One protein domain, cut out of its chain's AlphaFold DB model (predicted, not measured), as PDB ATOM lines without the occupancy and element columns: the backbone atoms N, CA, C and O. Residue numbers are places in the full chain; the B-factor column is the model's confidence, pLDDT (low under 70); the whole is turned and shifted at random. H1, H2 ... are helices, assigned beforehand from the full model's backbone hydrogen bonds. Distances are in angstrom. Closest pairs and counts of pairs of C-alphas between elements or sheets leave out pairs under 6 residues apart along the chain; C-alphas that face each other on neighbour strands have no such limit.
ATOM      1  N   SER A  34     -25.134  21.756   4.727       55.97
ATOM      2  CA  SER A  34     -26.341  21.268   5.404       55.97
ATOM      3  C   SER A  34     -27.322  20.560   4.457       55.97
ATOM      4  O   SER A  34     -27.862  19.511   4.811       55.97
ATOM      5  N   ASP A  35     -27.502  21.061   3.231       63.72
ATOM      6  CA  ASP A  35     -28.445  20.476   2.264       63.72
ATOM      7  C   ASP A  35     -27.941  19.129   1.731       63.72
ATOM      8  O   ASP A  35     -28.696  18.165   1.604       63.72
ATOM      9  N   ALA A  36     -26.630  19.020   1.494       66.06
ATOM     10  CA  ALA A  36     -26.000  17.771   1.068       66.06
ATOM     11  C   ALA A  36     -26.110  16.676   2.142       66.06
ATOM     12  O   ALA A  36     -26.335  15.507   1.823       66.06
ATOM     13  N   ARG A  37     -25.997  17.059   3.421       73.00
ATOM     14  CA  ARG A  37     -26.179  16.158   4.563       73.00
ATOM     15  C   ARG A  37     -27.623  15.656   4.660       73.00
ATOM     16  O   ARG A  37     -27.831  14.463   4.859       73.00
ATOM     17  N   ALA A  38     -28.605  16.543   4.489       74.31
ATOM     18  CA  ALA A  38     -30.023  16.184   4.510       74.31
ATOM     19  C   ALA A  38     -30.394  15.219   3.369       74.31
ATOM     20  O   ALA A  38     -31.082  14.227   3.603       74.31
ATOM     21  N   ILE A  39     -29.872  15.451   2.160       77.00
ATOM     22  CA  ILE A  39     -30.087  14.567   1.004       77.00
ATOM     23  C   ILE A  39     -29.492  13.172   1.253       77.00
ATOM     24  O   ILE A  39     -30.145  12.166   0.983       77.00
ATOM     25  N   LEU A  40     -28.278  13.086   1.808       79.06
ATOM     26  CA  LEU A  40     -27.652  11.798   2.130       79.06
ATOM     27  C   LEU A  40     -28.436  11.017   3.188       79.06
ATOM     28  O   LEU A  40     -28.629   9.816   3.026       79.06
ATOM     29  N   LEU A  41     -28.923  11.689   4.232       78.69
ATOM     30  CA  LEU A  41     -29.742  11.059   5.271       78.69
ATOM     31  C   LEU A  41     -31.139  10.664   4.772       78.69
ATOM     32  O   LEU A  41     -31.702   9.699   5.274       78.69
ATOM     33  N   SER A  42     -31.681  11.360   3.767       75.12
ATOM     34  CA  SER A  42     -32.913  10.941   3.087       75.12
ATOM     35  C   SER A  42     -32.719   9.660   2.275       75.12
ATOM     36  O   SER A  42     -33.650   8.868   2.167       75.12
ATOM     37  N   ASN A  43     -31.537   9.469   1.683       73.25
ATOM     38  CA  ASN A  43     -31.228   8.285   0.878       73.25
ATOM     39  C   ASN A  43     -30.747   7.096   1.729       73.25
ATOM     40  O   ASN A  43     -30.904   5.958   1.301       73.25
ATOM     41  N   HIS A  44     -30.178   7.368   2.908       77.31
ATOM     42  CA  HIS A  44     -29.611   6.383   3.834       77.31
ATOM     43  C   HIS A  44     -30.077   6.652   5.278       77.31
ATOM     44  O   HIS A  44     -29.283   7.097   6.122       77.31
ATOM     45  N   PRO A  45     -31.370   6.446   5.589       76.56
ATOM     46  CA  PRO A  45     -31.935   6.755   6.906       76.56
ATOM     47  C   PRO A  45     -31.270   5.970   8.052       76.56
ATOM     48  O   PRO A  45     -31.153   6.469   9.176       76.56
ATOM     49  N   GLU A  46     -30.765   4.768   7.768       76.25
ATOM     50  CA  GLU A  46     -30.013   3.909   8.687       76.25
ATOM     51  C   GLU A  46     -28.685   4.521   9.162       76.25
ATOM     52  O   GLU A  46     -28.169   4.135  10.210       76.25
ATOM     53  N   LEU A  47     -28.149   5.514   8.444       83.44
ATOM     54  CA  LEU A  47     -26.908   6.213   8.790       83.44
ATOM     55  C   LEU A  47     -27.131   7.442   9.685       83.44
ATOM     56  O   LEU A  47     -26.187   8.193   9.945       83.44
ATOM     57  N   SER A  48     -28.353   7.663  10.179       81.25
ATOM     58  CA  SER A  48     -28.672   8.728  11.144       81.25
ATOM     59  C   SER A  48     -27.933   8.551  12.479       81.25
ATOM     60  O   SER A  48     -27.393   9.523  13.022       81.25
ATOM     61  N   ASP A  49     -27.797   7.311  12.955       84.44
ATOM     62  CA  ASP A  49     -27.037   6.960  14.158       84.44
ATOM     63  C   ASP A  49     -25.523   6.862  13.875       84.44
ATOM     64  O   ASP A  49     -25.067   6.218  12.927       84.44
ATOM     65  N   GLN A  50     -24.711   7.465  14.745       83.69
ATOM     66  CA  GLN A  50     -23.252   7.392  14.686       83.69
ATOM     67  C   GLN A  50     -22.724   5.962  14.853       83.69
ATOM     68  O   GLN A  50     -21.732   5.591  14.221       83.69
ATOM     69  N   LYS A  51     -23.372   5.129  15.675       85.00
ATOM     70  CA  LYS A  51     -22.950   3.732  15.858       85.00
ATOM     71  C   LYS A  51     -23.186   2.907  14.592       85.00
ATOM     72  O   LYS A  51     -22.376   2.032  14.275       85.00
ATOM     73  N   ALA A  52     -24.260   3.203  13.861       78.50
ATOM     74  CA  ALA A  52     -24.555   2.595  12.568       78.50
ATOM     75  C   ALA A  52     -23.536   3.017  11.499       78.50
ATOM     76  O   ALA A  52     -22.978   2.146  10.831       78.50
ATOM     77  N   ARG A  53     -23.189   4.314  11.424       83.62
ATOM     78  CA  ARG A  53     -22.147   4.825  10.509       83.62
ATOM     79  C   ARG A  53     -20.815   4.097  10.677       83.62
ATOM     80  O   ARG A  53     -20.301   3.533   9.712       83.62
ATOM     81  N   LYS A  54     -20.308   4.004  11.911       87.06
ATOM     82  CA  LYS A  54     -19.058   3.279  12.198       87.06
ATOM     83  C   LYS A  54     -19.135   1.805  11.805       87.06
ATOM     84  O   LYS A  54     -18.194   1.279  11.218       87.06
ATOM     85  N   ARG A  55     -20.254   1.129  12.095       84.69
ATOM     86  CA  ARG A  55     -20.440  -0.293  11.764       84.69
ATOM     87  C   ARG A  55     -20.345  -0.546  10.260       84.69
ATOM     88  O   ARG A  55     -19.637  -1.463   9.858       84.69
ATOM     89  N   VAL A  56     -21.031   0.260   9.453       83.75
ATOM     90  CA  VAL A  56     -21.044   0.119   7.988       83.75
ATOM     91  C   VAL A  56     -19.652   0.365   7.401       83.75
ATOM     92  O   VAL A  56     -19.196  -0.397   6.548       83.75
ATOM     93  N   VAL A  57     -18.925   1.366   7.909       88.44
ATOM     94  CA  VAL A  57     -17.540   1.639   7.495       88.44
ATOM     95  C   VAL A  57     -16.612   0.466   7.825       88.44
ATOM     96  O   VAL A  57     -15.850   0.033   6.960       88.44
ATOM     97  N   TYR A  58     -16.701  -0.104   9.032       89.94
ATOM     98  CA  TYR A  58     -15.890  -1.271   9.399       89.94
ATOM     99  C   TYR A  58     -16.224  -2.505   8.559       89.94
ATOM    100  O   TYR A  58     -15.312  -3.156   8.062       89.94
ATOM    101  N   GLN A  59     -17.508  -2.776   8.306       85.81
ATOM    102  CA  GLN A  59     -17.923  -3.870   7.421       85.81
ATOM    103  C   GLN A  59     -17.345  -3.717   6.011       85.81
ATOM    104  O   GLN A  59     -16.893  -4.694   5.413       85.81
ATOM    105  N   TYR A  60     -17.318  -2.492   5.482       87.25
ATOM    106  CA  TYR A  60     -16.680  -2.206   4.203       87.25
ATOM    107  C   TYR A  60     -15.164  -2.443   4.245       87.25
ATOM    108  O   TYR A  60     -14.619  -3.069   3.335       87.25
ATOM    109  N   TYR A  61     -14.478  -2.005   5.303       89.94
ATOM    110  CA  TYR A  61     -13.034  -2.207   5.458       89.94
ATOM    111  C   TYR A  61     -12.656  -3.682   5.593       89.94
ATOM    112  O   TYR A  61     -11.744  -4.133   4.898       89.94
ATOM    113  N   ASP A  62     -13.397  -4.445   6.392       87.25
ATOM    114  CA  ASP A  62     -13.222  -5.891   6.526       87.25
ATOM    115  C   ASP A  62     -13.458  -6.596   5.188       87.25
ATOM    116  O   ASP A  62     -12.721  -7.515   4.807       87.25
ATOM    117  N   ARG A  63     -14.452  -6.132   4.416       80.94
ATOM    118  CA  ARG A  63     -14.736  -6.669   3.084       80.94
ATOM    119  C   ARG A  63     -13.637  -6.343   2.074       80.94
ATOM    120  O   ARG A  63     -13.302  -7.181   1.242       80.94
ATOM    121  N   CYS A  64     -13.044  -5.154   2.148       83.88
ATOM    122  CA  CYS A  64     -11.868  -4.796   1.356       83.88
ATOM    123  C   CYS A  64     -10.647  -5.650   1.722       83.88
ATOM    124  O   CYS A  64      -9.955  -6.129   0.823       83.88
ATOM    125  N   ALA A  65     -10.420  -5.893   3.015       84.88
ATOM    126  CA  ALA A  65      -9.323  -6.727   3.499       84.88
ATOM    127  C   ALA A  65      -9.460  -8.186   3.033       84.88
ATOM    128  O   ALA A  65      -8.506  -8.748   2.501       84.88
ATOM    129  N   THR A  66     -10.659  -8.771   3.136       84.19
ATOM    130  CA  THR A  66     -10.925 -10.143   2.650       84.19
ATOM    131  C   THR A  66     -10.751 -10.294   1.141       84.19
ATOM    132  O   THR A  66     -10.396 -11.371   0.674       84.19
ATOM    133  N   LEU A  67     -10.985  -9.229   0.375       77.88
ATOM    134  CA  LEU A  67     -10.809  -9.223  -1.077       77.88
ATOM    135  C   LEU A  67      -9.400  -8.792  -1.521       77.88
ATOM    136  O   LEU A  67      -9.127  -8.788  -2.719       77.88
ATOM    137  N   GLY A  68      -8.513  -8.417  -0.591       80.94
ATOM    138  CA  GLY A  68      -7.158  -7.950  -0.903       80.94
ATOM    139  C   GLY A  68      -7.120  -6.639  -1.697       80.94
ATOM    140  O   GLY A  68      -6.188  -6.404  -2.465       80.94
ATOM    141  N   VAL A  69      -8.139  -5.787  -1.555       81.81
ATOM    142  CA  VAL A  69      -8.302  -4.550  -2.336       81.81
ATOM    143  C   VAL A  69      -8.217  -3.310  -1.453       81.81
ATOM    144  O   VAL A  69      -8.710  -3.283  -0.330       81.81
ATOM    145  N   SER A  70      -7.638  -2.231  -1.985       82.62
ATOM    146  CA  SER A  70      -7.659  -0.930  -1.306       82.62
ATOM    147  C   SER A  70      -9.081  -0.358  -1.264       82.62
ATOM    148  O   SER A  70      -9.826  -0.446  -2.242       82.62
ATOM    149  N   GLN A  71      -9.413   0.350  -0.186       78.38
ATOM    150  CA  GLN A  71     -10.652   1.128  -0.024       78.38
ATOM    151  C   GLN A  71     -10.819   2.198  -1.127       78.38
ATOM    152  O   GLN A  71     -11.922   2.614  -1.472       78.38
ATOM    153  N   SER A  72      -9.709   2.633  -1.734       76.12
ATOM    154  CA  SER A  72      -9.696   3.632  -2.810       76.12
ATOM    155  C   SER A  72      -9.874   3.052  -4.220       76.12
ATOM    156  O   SER A  72      -9.946   3.809  -5.193       76.12
ATOM    157  N   THR A  73      -9.969   1.725  -4.346       75.31
ATOM    158  CA  THR A  73     -10.075   1.018  -5.630       75.31
ATOM    159  C   THR A  73     -11.315   1.472  -6.406       75.31
ATOM    160  O   THR A  73     -12.417   1.563  -5.854       75.31
ATOM    161  N   ARG A  74     -11.151   1.790  -7.698       75.81
ATOM    162  CA  ARG A  74     -12.257   2.200  -8.584       75.81
ATOM    163  C   ARG A  74     -13.199   1.030  -8.866       75.81
ATOM    164  O   ARG A  74     -12.755  -0.110  -8.917       75.81
ATOM    165  N   ILE A  75     -14.476   1.330  -9.119       76.31
ATOM    166  CA  ILE A  75     -15.530   0.322  -9.348       76.31
ATOM    167  C   ILE A  75     -15.156  -0.653 -10.480       76.31
ATOM    168  O   ILE A  75     -15.310  -1.859 -10.337       76.31
ATOM    169  N   GLN A  76     -14.574  -0.133 -11.564       73.88
ATOM    170  CA  GLN A  76     -14.152  -0.902 -12.744       73.88
ATOM    171  C   GLN A  76     -13.032  -1.921 -12.467       73.88
ATOM    172  O   GLN A  76     -12.791  -2.803 -13.284       73.88
ATOM    173  N   ASN A  77     -12.343  -1.804 -11.329       73.75
ATOM    174  CA  ASN A  77     -11.190  -2.638 -10.996       73.75
ATOM    175  C   ASN A  77     -11.551  -3.819 -10.079       73.75
ATOM    176  O   ASN A  77     -10.673  -4.620  -9.759       73.75
ATOM    177  N   PHE A  78     -12.811  -3.945  -9.645       72.25
ATOM    178  CA  PHE A  78     -13.250  -5.090  -8.847       72.25
ATOM    179  C   PHE A  78     -13.572  -6.278  -9.751       72.25
ATOM    180  O   PHE A  78     -14.439  -6.207 -10.618       72.25
ATOM    181  N   ARG A  79     -12.888  -7.400  -9.517       64.81
ATOM    182  CA  ARG A  79     -13.140  -8.673 -10.202       64.81
ATOM    183  C   ARG A  79     -14.060  -9.545  -9.346       64.81
ATOM    184  O   ARG A  79     -13.615 -10.520  -8.753       64.81
ATOM    185  N   LEU A  80     -15.326  -9.142  -9.234       67.81
ATOM    186  CA  LEU A  80     -16.375  -9.878  -8.519       67.81
ATOM    187  C   LEU A  80     -17.483 -10.290  -9.495       67.81
ATOM    188  O   LEU A  80     -17.771  -9.567 -10.449       67.81
ATOM    189  N   HIS A  81     -18.117 -11.438  -9.255       57.38
ATOM    190  CA  HIS A  81     -19.254 -11.897 -10.059       57.38
ATOM    191  C   HIS A  81     -20.535 -11.113  -9.724       57.38
ATOM    192  O   HIS A  81     -20.739 -10.746  -8.571       57.38
ATOM    193  N   GLY A  82     -21.402 -10.900 -10.725       64.69
ATOM    194  CA  GLY A  82     -22.603 -10.037 -10.722       64.69
ATOM    195  C   GLY A  82     -23.179  -9.636  -9.356       64.69
ATOM    196  O   GLY A  82     -22.969  -8.510  -8.916       64.69
ATOM    197  N   LEU A  83     -23.859 -10.555  -8.661       62.88
ATOM    198  CA  LEU A  83     -24.500 -10.278  -7.362       62.88
ATOM    199  C   LEU A  83     -23.506  -9.893  -6.251       62.88
ATOM    200  O   LEU A  83     -23.786  -9.035  -5.418       62.88
ATOM    201  N   GLN A  84     -22.315 -10.496  -6.240       65.31
ATOM    202  CA  GLN A  84     -21.265 -10.154  -5.276       65.31
ATOM    203  C   GLN A  84     -20.688  -8.761  -5.543       65.31
ATOM    204  O   GLN A  84     -20.351  -8.054  -4.593       65.31
ATOM    205  N   LEU A  85     -20.585  -8.369  -6.816       75.19
ATOM    206  CA  LEU A  85     -20.160  -7.032  -7.220       75.19
ATOM    207  C   LEU A  85     -21.206  -5.985  -6.830       75.19
ATOM    208  O   LEU A  85     -20.847  -4.950  -6.278       75.19
ATOM    209  N   GLU A  86     -22.490  -6.274  -7.041       75.50
ATOM    210  CA  GLU A  86     -23.582  -5.386  -6.642       75.50
ATOM    211  C   GLU A  86     -23.610  -5.157  -5.125       75.50
ATOM    212  O   GLU A  86     -23.561  -4.010  -4.680       75.50
ATOM    213  N   HIS A  87     -23.629  -6.228  -4.323       74.19
ATOM    214  CA  HIS A  87     -23.603  -6.122  -2.859       74.19
ATOM    215  C   HIS A  87     -22.383  -5.347  -2.365       74.19
ATOM    216  O   HIS A  87     -22.479  -4.534  -1.448       74.19
ATOM    217  N   PHE A  88     -21.231  -5.571  -2.996       80.56
ATOM    218  CA  PHE A  88     -20.016  -4.847  -2.670       80.56
ATOM    219  C   PHE A  88     -20.123  -3.350  -3.002       80.56
ATOM    220  O   PHE A  88     -19.651  -2.517  -2.231       80.56
ATOM    221  N   ILE A  89     -20.764  -2.985  -4.116       83.38
ATOM    222  CA  ILE A  89     -20.958  -1.584  -4.514       83.38
ATOM    223  C   ILE A  89     -22.007  -0.887  -3.640       83.38
ATOM    224  O   ILE A  89     -21.794   0.274  -3.300       83.38
ATOM    225  N   ARG A  90     -23.072  -1.578  -3.206       84.94
ATOM    226  CA  ARG A  90     -24.025  -1.065  -2.198       84.94
ATOM    227  C   ARG A  90     -23.327  -0.792  -0.867       84.94
ATOM    228  O   ARG A  90     -23.364   0.329  -0.378       84.94
ATOM    229  N   LEU A  91     -22.554  -1.758  -0.368       85.81
ATOM    230  CA  LEU A  91     -21.767  -1.588   0.857       85.81
ATOM    231  C   LEU A  91     -20.756  -0.432   0.742       85.81
ATOM    232  O   LEU A  91     -20.564   0.335   1.683       85.81
ATOM    233  N   LYS A  92     -20.119  -0.277  -0.426       89.38
ATOM    234  CA  LYS A  92     -19.224   0.851  -0.706       89.38
ATOM    235  C   LYS A  92     -19.973   2.188  -0.758       89.38
ATOM    236  O   LYS A  92     -19.435   3.181  -0.266       89.38
ATOM    237  N   LEU A  93     -21.167   2.236  -1.352       90.06
ATOM    238  CA  LEU A  93     -22.025   3.425  -1.391       90.06
ATOM    239  C   LEU A  93     -22.359   3.883   0.035       90.06
ATOM    240  O   LEU A  93     -22.095   5.040   0.369       90.06
ATOM    241  N   ASP A  94     -22.825   2.960   0.878       88.12
ATOM    242  CA  ASP A  94     -23.238   3.235   2.258       88.12
ATOM    243  C   ASP A  94     -22.045   3.650   3.132       88.12
ATOM    244  O   ASP A  94     -22.118   4.627   3.879       88.12
ATOM    245  N   ALA A  95     -20.894   2.982   2.991       87.94
ATOM    246  CA  ALA A  95     -19.670   3.373   3.690       87.94
ATOM    247  C   ALA A  95     -19.157   4.751   3.239       87.94
ATOM    248  O   ALA A  95     -18.698   5.541   4.061       87.94
ATOM    249  N   THR A  96     -19.272   5.079   1.947       87.19
ATOM    250  CA  THR A  96     -18.898   6.407   1.432       87.19
ATOM    251  C   THR A  96     -19.847   7.487   1.955       87.19
ATOM    252  O   THR A  96     -19.387   8.566   2.324       87.19
ATOM    253  N   ALA A  97     -21.151   7.202   2.043       86.50
ATOM    254  CA  ALA A  97     -22.133   8.097   2.652       86.50
ATOM    255  C   ALA A  97     -21.844   8.323   4.142       86.50
ATOM    256  O   ALA A  97     -21.816   9.465   4.594       86.50
ATOM    257  N   ALA A  98     -21.550   7.254   4.888       86.62
ATOM    258  CA  ALA A  98     -21.193   7.327   6.302       86.62
ATOM    259  C   ALA A  98     -19.953   8.206   6.538       86.62
ATOM    260  O   ALA A  98     -19.984   9.061   7.419       86.62
ATOM    261  N   LEU A  99     -18.913   8.065   5.709       84.94
ATOM    262  CA  LEU A  99     -17.707   8.897   5.781       84.94
ATOM    263  C   LEU A  99     -17.993  10.378   5.486       84.94
ATOM    264  O   LEU A  99     -17.479  11.236   6.192       84.94
ATOM    265  N   ILE A 100     -18.848  10.689   4.500       86.00
ATOM    266  CA  ILE A 100     -19.258  12.078   4.197       86.00
ATOM    267  C   ILE A 100     -20.049  12.705   5.360       86.00
ATOM    268  O   ILE A 100     -20.014  13.919   5.559       86.00
ATOM    269  N   LEU A 101     -20.797  11.893   6.112       83.00
ATOM    270  CA  LEU A 101     -21.581  12.343   7.264       83.00
ATOM    271  C   LEU A 101     -20.738  12.521   8.542       83.00
ATOM    272  O   LEU A 101     -21.193  13.217   9.456       83.00
ATOM    273  N   GLU A 102     -19.567  11.884   8.639       79.50
ATOM    274  CA  GLU A 102     -18.660  11.972   9.795       79.50
ATOM    275  C   GLU A 102     -17.592  13.060   9.653       79.50
ATOM    276  O   GLU A 102     -17.330  13.761  10.626       79.50
ATOM    277  N   ASP A 103     -17.015  13.214   8.462       67.69
ATOM    278  CA  ASP A 103     -15.941  14.162   8.165       67.69
ATOM    279  C   ASP A 103     -16.417  15.007   6.973       67.69
ATOM    280  O   ASP A 103     -16.826  14.447   5.952       67.69
ATOM    281  N   GLU A 104     -16.482  16.334   7.117       62.12
ATOM    282  CA  GLU A 104     -17.143  17.224   6.150       62.12
ATOM    283  C   GLU A 104     -16.814  16.890   4.681       62.12
ATOM    284  O   GLU A 104     -15.691  16.534   4.315       62.12
ATOM    285  N   SER A 105     -17.829  17.009   3.819       63.09
ATOM    286  CA  SER A 105     -17.848  16.463   2.460       63.09
ATOM    287  C   SER A 105     -16.570  16.728   1.649       63.09
ATOM    288  O   SER A 105     -16.381  17.800   1.067       63.09
ATOM    289  N   SER A 106     -15.724  15.708   1.512       73.75
ATOM    290  CA  SER A 106     -14.611  15.732   0.564       73.75
ATOM    291  C   SER A 106     -15.130  15.569  -0.866       73.75
ATOM    292  O   SER A 106     -15.844  14.611  -1.172       73.75
ATOM    293  N   ARG A 107     -14.690  16.432  -1.797       75.88
ATOM    294  CA  ARG A 107     -15.020  16.320  -3.238       75.88
ATOM    295  C   ARG A 107     -14.735  14.924  -3.804       75.88
ATOM    296  O   ARG A 107     -15.427  14.479  -4.720       75.88
ATOM    297  N   LYS A 108     -13.722  14.234  -3.266       80.81
ATOM    298  CA  LYS A 108     -13.352  12.870  -3.665       80.81
ATOM    299  C   LYS A 108     -14.401  11.848  -3.219       80.81
ATOM    300  O   LYS A 108     -14.808  11.030  -4.039       80.81
ATOM    301  N   LEU A 109     -14.879  11.939  -1.978       82.19
ATOM    302  CA  LEU A 109     -15.932  11.066  -1.450       82.19
ATOM    303  C   LEU A 109     -17.266  11.323  -2.161       82.19
ATOM    304  O   LEU A 109     -17.902  10.385  -2.626       82.19
ATOM    305  N   SER A 110     -17.642  12.587  -2.377       83.75
ATOM    306  CA  SER A 110     -18.866  12.930  -3.119       83.75
ATOM    307  C   SER A 110     -18.835  12.465  -4.579       83.75
ATOM    308  O   SER A 110     -19.879  12.215  -5.182       83.75
ATOM    309  N   LYS A 111     -17.646  12.369  -5.188       84.94
ATOM    310  CA  LYS A 111     -17.479  11.771  -6.518       84.94
ATOM    311  C   LYS A 111     -17.663  10.252  -6.464       84.94
ATOM    312  O   LYS A 111     -18.425   9.721  -7.261       84.94
ATOM    313  N   GLN A 112     -17.032   9.577  -5.504       84.44
ATOM    314  CA  GLN A 112     -17.159   8.127  -5.327       84.44
ATOM    315  C   GLN A 112     -18.597   7.694  -5.013       84.44
ATOM    316  O   GLN A 112     -19.059   6.699  -5.563       84.44
ATOM    317  N   TYR A 113     -19.316   8.466  -4.195       86.81
ATOM    318  CA  TYR A 113     -20.728   8.238  -3.895       86.81
ATOM    319  C   TYR A 113     -21.585   8.282  -5.169       86.81
ATOM    320  O   TYR A 113     -22.292   7.326  -5.477       86.81
ATOM    321  N   ARG A 114     -21.441   9.340  -5.981       86.75
ATOM    322  CA  ARG A 114     -22.161   9.475  -7.260       86.75
ATOM    323  C   ARG A 114     -21.816   8.375  -8.263       86.75
ATOM    324  O   ARG A 114     -22.695   7.920  -8.984       86.75
ATOM    325  N   GLU A 115     -20.556   7.948  -8.316       86.62
ATOM    326  CA  GLU A 115     -20.129   6.840  -9.178       86.62
ATOM    327  C   GLU A 115     -20.779   5.511  -8.765       86.62
ATOM    328  O   GLU A 115     -21.204   4.753  -9.634       86.62
ATOM    329  N   CYS A 116     -20.890   5.238  -7.460       84.69
ATOM    330  CA  CYS A 116     -21.552   4.031  -6.958       84.69
ATOM    331  C   CYS A 116     -23.068   4.076  -7.212       84.69
ATOM    332  O   CYS A 116     -23.629   3.097  -7.699       84.69
ATOM    333  N   ASP A 117     -23.713   5.221  -6.967       86.69
ATOM    334  CA  ASP A 117     -25.151   5.420  -7.195       86.69
ATOM    335  C   ASP A 117     -25.517   5.274  -8.683       86.69
ATOM    336  O   ASP A 117     -26.423   4.524  -9.049       86.69
ATOM    337  N   ALA A 118     -24.750   5.913  -9.573       84.25
ATOM    338  CA  ALA A 118     -24.941   5.784 -11.017       84.25
ATOM    339  C   ALA A 118     -24.699   4.350 -11.511       84.25
ATOM    340  O   ALA A 118     -25.403   3.877 -12.404       84.25
ATOM    341  N   TRP A 119     -23.719   3.642 -10.939       86.50
ATOM    342  CA  TRP A 119     -23.472   2.250 -11.299       86.50
ATOM    343  C   TRP A 119     -24.654   1.359 -10.911       86.50
ATOM    344  O   TRP A 119     -25.120   0.598 -11.756       86.50
ATOM    345  N   LEU A 120     -25.182   1.494  -9.689       80.75
ATOM    346  CA  LEU A 120     -26.327   0.704  -9.219       80.75
ATOM    347  C   LEU A 120     -27.586   0.978 -10.043       80.75
ATOM    348  O   LEU A 120     -28.249   0.036 -10.464       80.75
ATOM    349  N   LYS A 121     -27.873   2.241 -10.372       78.81
ATOM    350  CA  LYS A 121     -29.019   2.608 -11.227       78.81
ATOM    351  C   LYS A 121     -28.966   1.981 -12.622       78.81
ATOM    352  O   LYS A 121     -30.012   1.671 -13.191       78.81
ATOM    353  N   ASN A 122     -27.763   1.795 -13.163       77.62
ATOM    354  CA  ASN A 122     -27.561   1.288 -14.521       77.62
ATOM    355  C   ASN A 122     -27.327  -0.229 -14.592       77.62
ATOM    356  O   ASN A 122     -27.523  -0.803 -15.660       77.62
ATOM    357  N   ASN A 123     -26.892  -0.873 -13.502       69.25
ATOM    358  CA  ASN A 123     -26.420  -2.266 -13.522       69.25
ATOM    359  C   ASN A 123     -27.101  -3.191 -12.500       69.25
ATOM    360  O   ASN A 123     -26.927  -4.403 -12.608       69.25
ATOM    361  N   ALA A 124     -27.859  -2.675 -11.525       61.91
ATOM    362  CA  ALA A 124     -28.630  -3.534 -10.628       61.91
ATOM    363  C   ALA A 124     -29.846  -4.127 -11.371       61.91
ATOM    364  O   ALA A 124     -30.492  -3.415 -12.152       61.91
ATOM    365  N   PRO A 125     -30.189  -5.410 -11.151       55.16
ATOM    366  CA  PRO A 125     -31.393  -5.999 -11.712       55.16
ATOM    367  C   PRO A 125     -32.611  -5.229 -11.192       55.16
ATOM    368  O   PRO A 125     -32.866  -5.155  -9.992       55.16
TER     369      PRO A 125
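AT A GLANCE: This is residues 34 to 125 of the 356 residues of an uncharacterized protein of Aureobasidium melanogenum CBS 110374 (UniProt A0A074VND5). The long helix H4 runs through the middle between H3 and H5, which both run opposite ways to it; H1 and short H2 sit by its last turns. The 92 printed residues hold five named helices, H1 to H5 along the chain, and no named strand: all helix. The whole is compact, radius of gyration of the C-alphas 12.7 A, spanning 36 by 26 by 22 A.

HOW THE PARTS SIT: The hub is H4, residues 82 to 102. H3, residues 50 to 66, makes a hairpin with it at a steep tilt of 43 degrees, touching with its residues 53 to 60 alone; closest C-alphas Val 57 and Ala 95, 4.7 A. H5, residues 107 to 123, makes another at a shallow 30 degrees; closest C-alphas Leu 93 and Tyr 113, 5.6 A. H3 and H5 are apart. H1, residues 34 to 43, only just touches residues 97 to 101 of H4, with 3 pairs of C-alphas within 8 A; closest Arg 37 and Leu 101, 6.6 A. H2, residues 45 to 48, is close but not clearly touching H4; closest C-alphas Leu 47 and Ala 98, 6.3 A. In H1, H3, H4 and H5 every O i to N i+4 pair is within hydrogen-bond range; H2 is too short for one.

IN THESE COORDINATES: H4 measures 30.3 A, H3 24.6 A, H5 24.1 A. H1 begins at C-alpha 34 (-26.341, 21.268, 5.404); H5 ends at C-alpha 123 (-26.420, -2.266, -13.522).

THE WHOLE: The printed part has no cut. The link from H3 to H4, residues 67 to 81, is long. pLDDT is under 70 at residues 34 to 36, 79 to 84, 103 to 105 and 123 to 125.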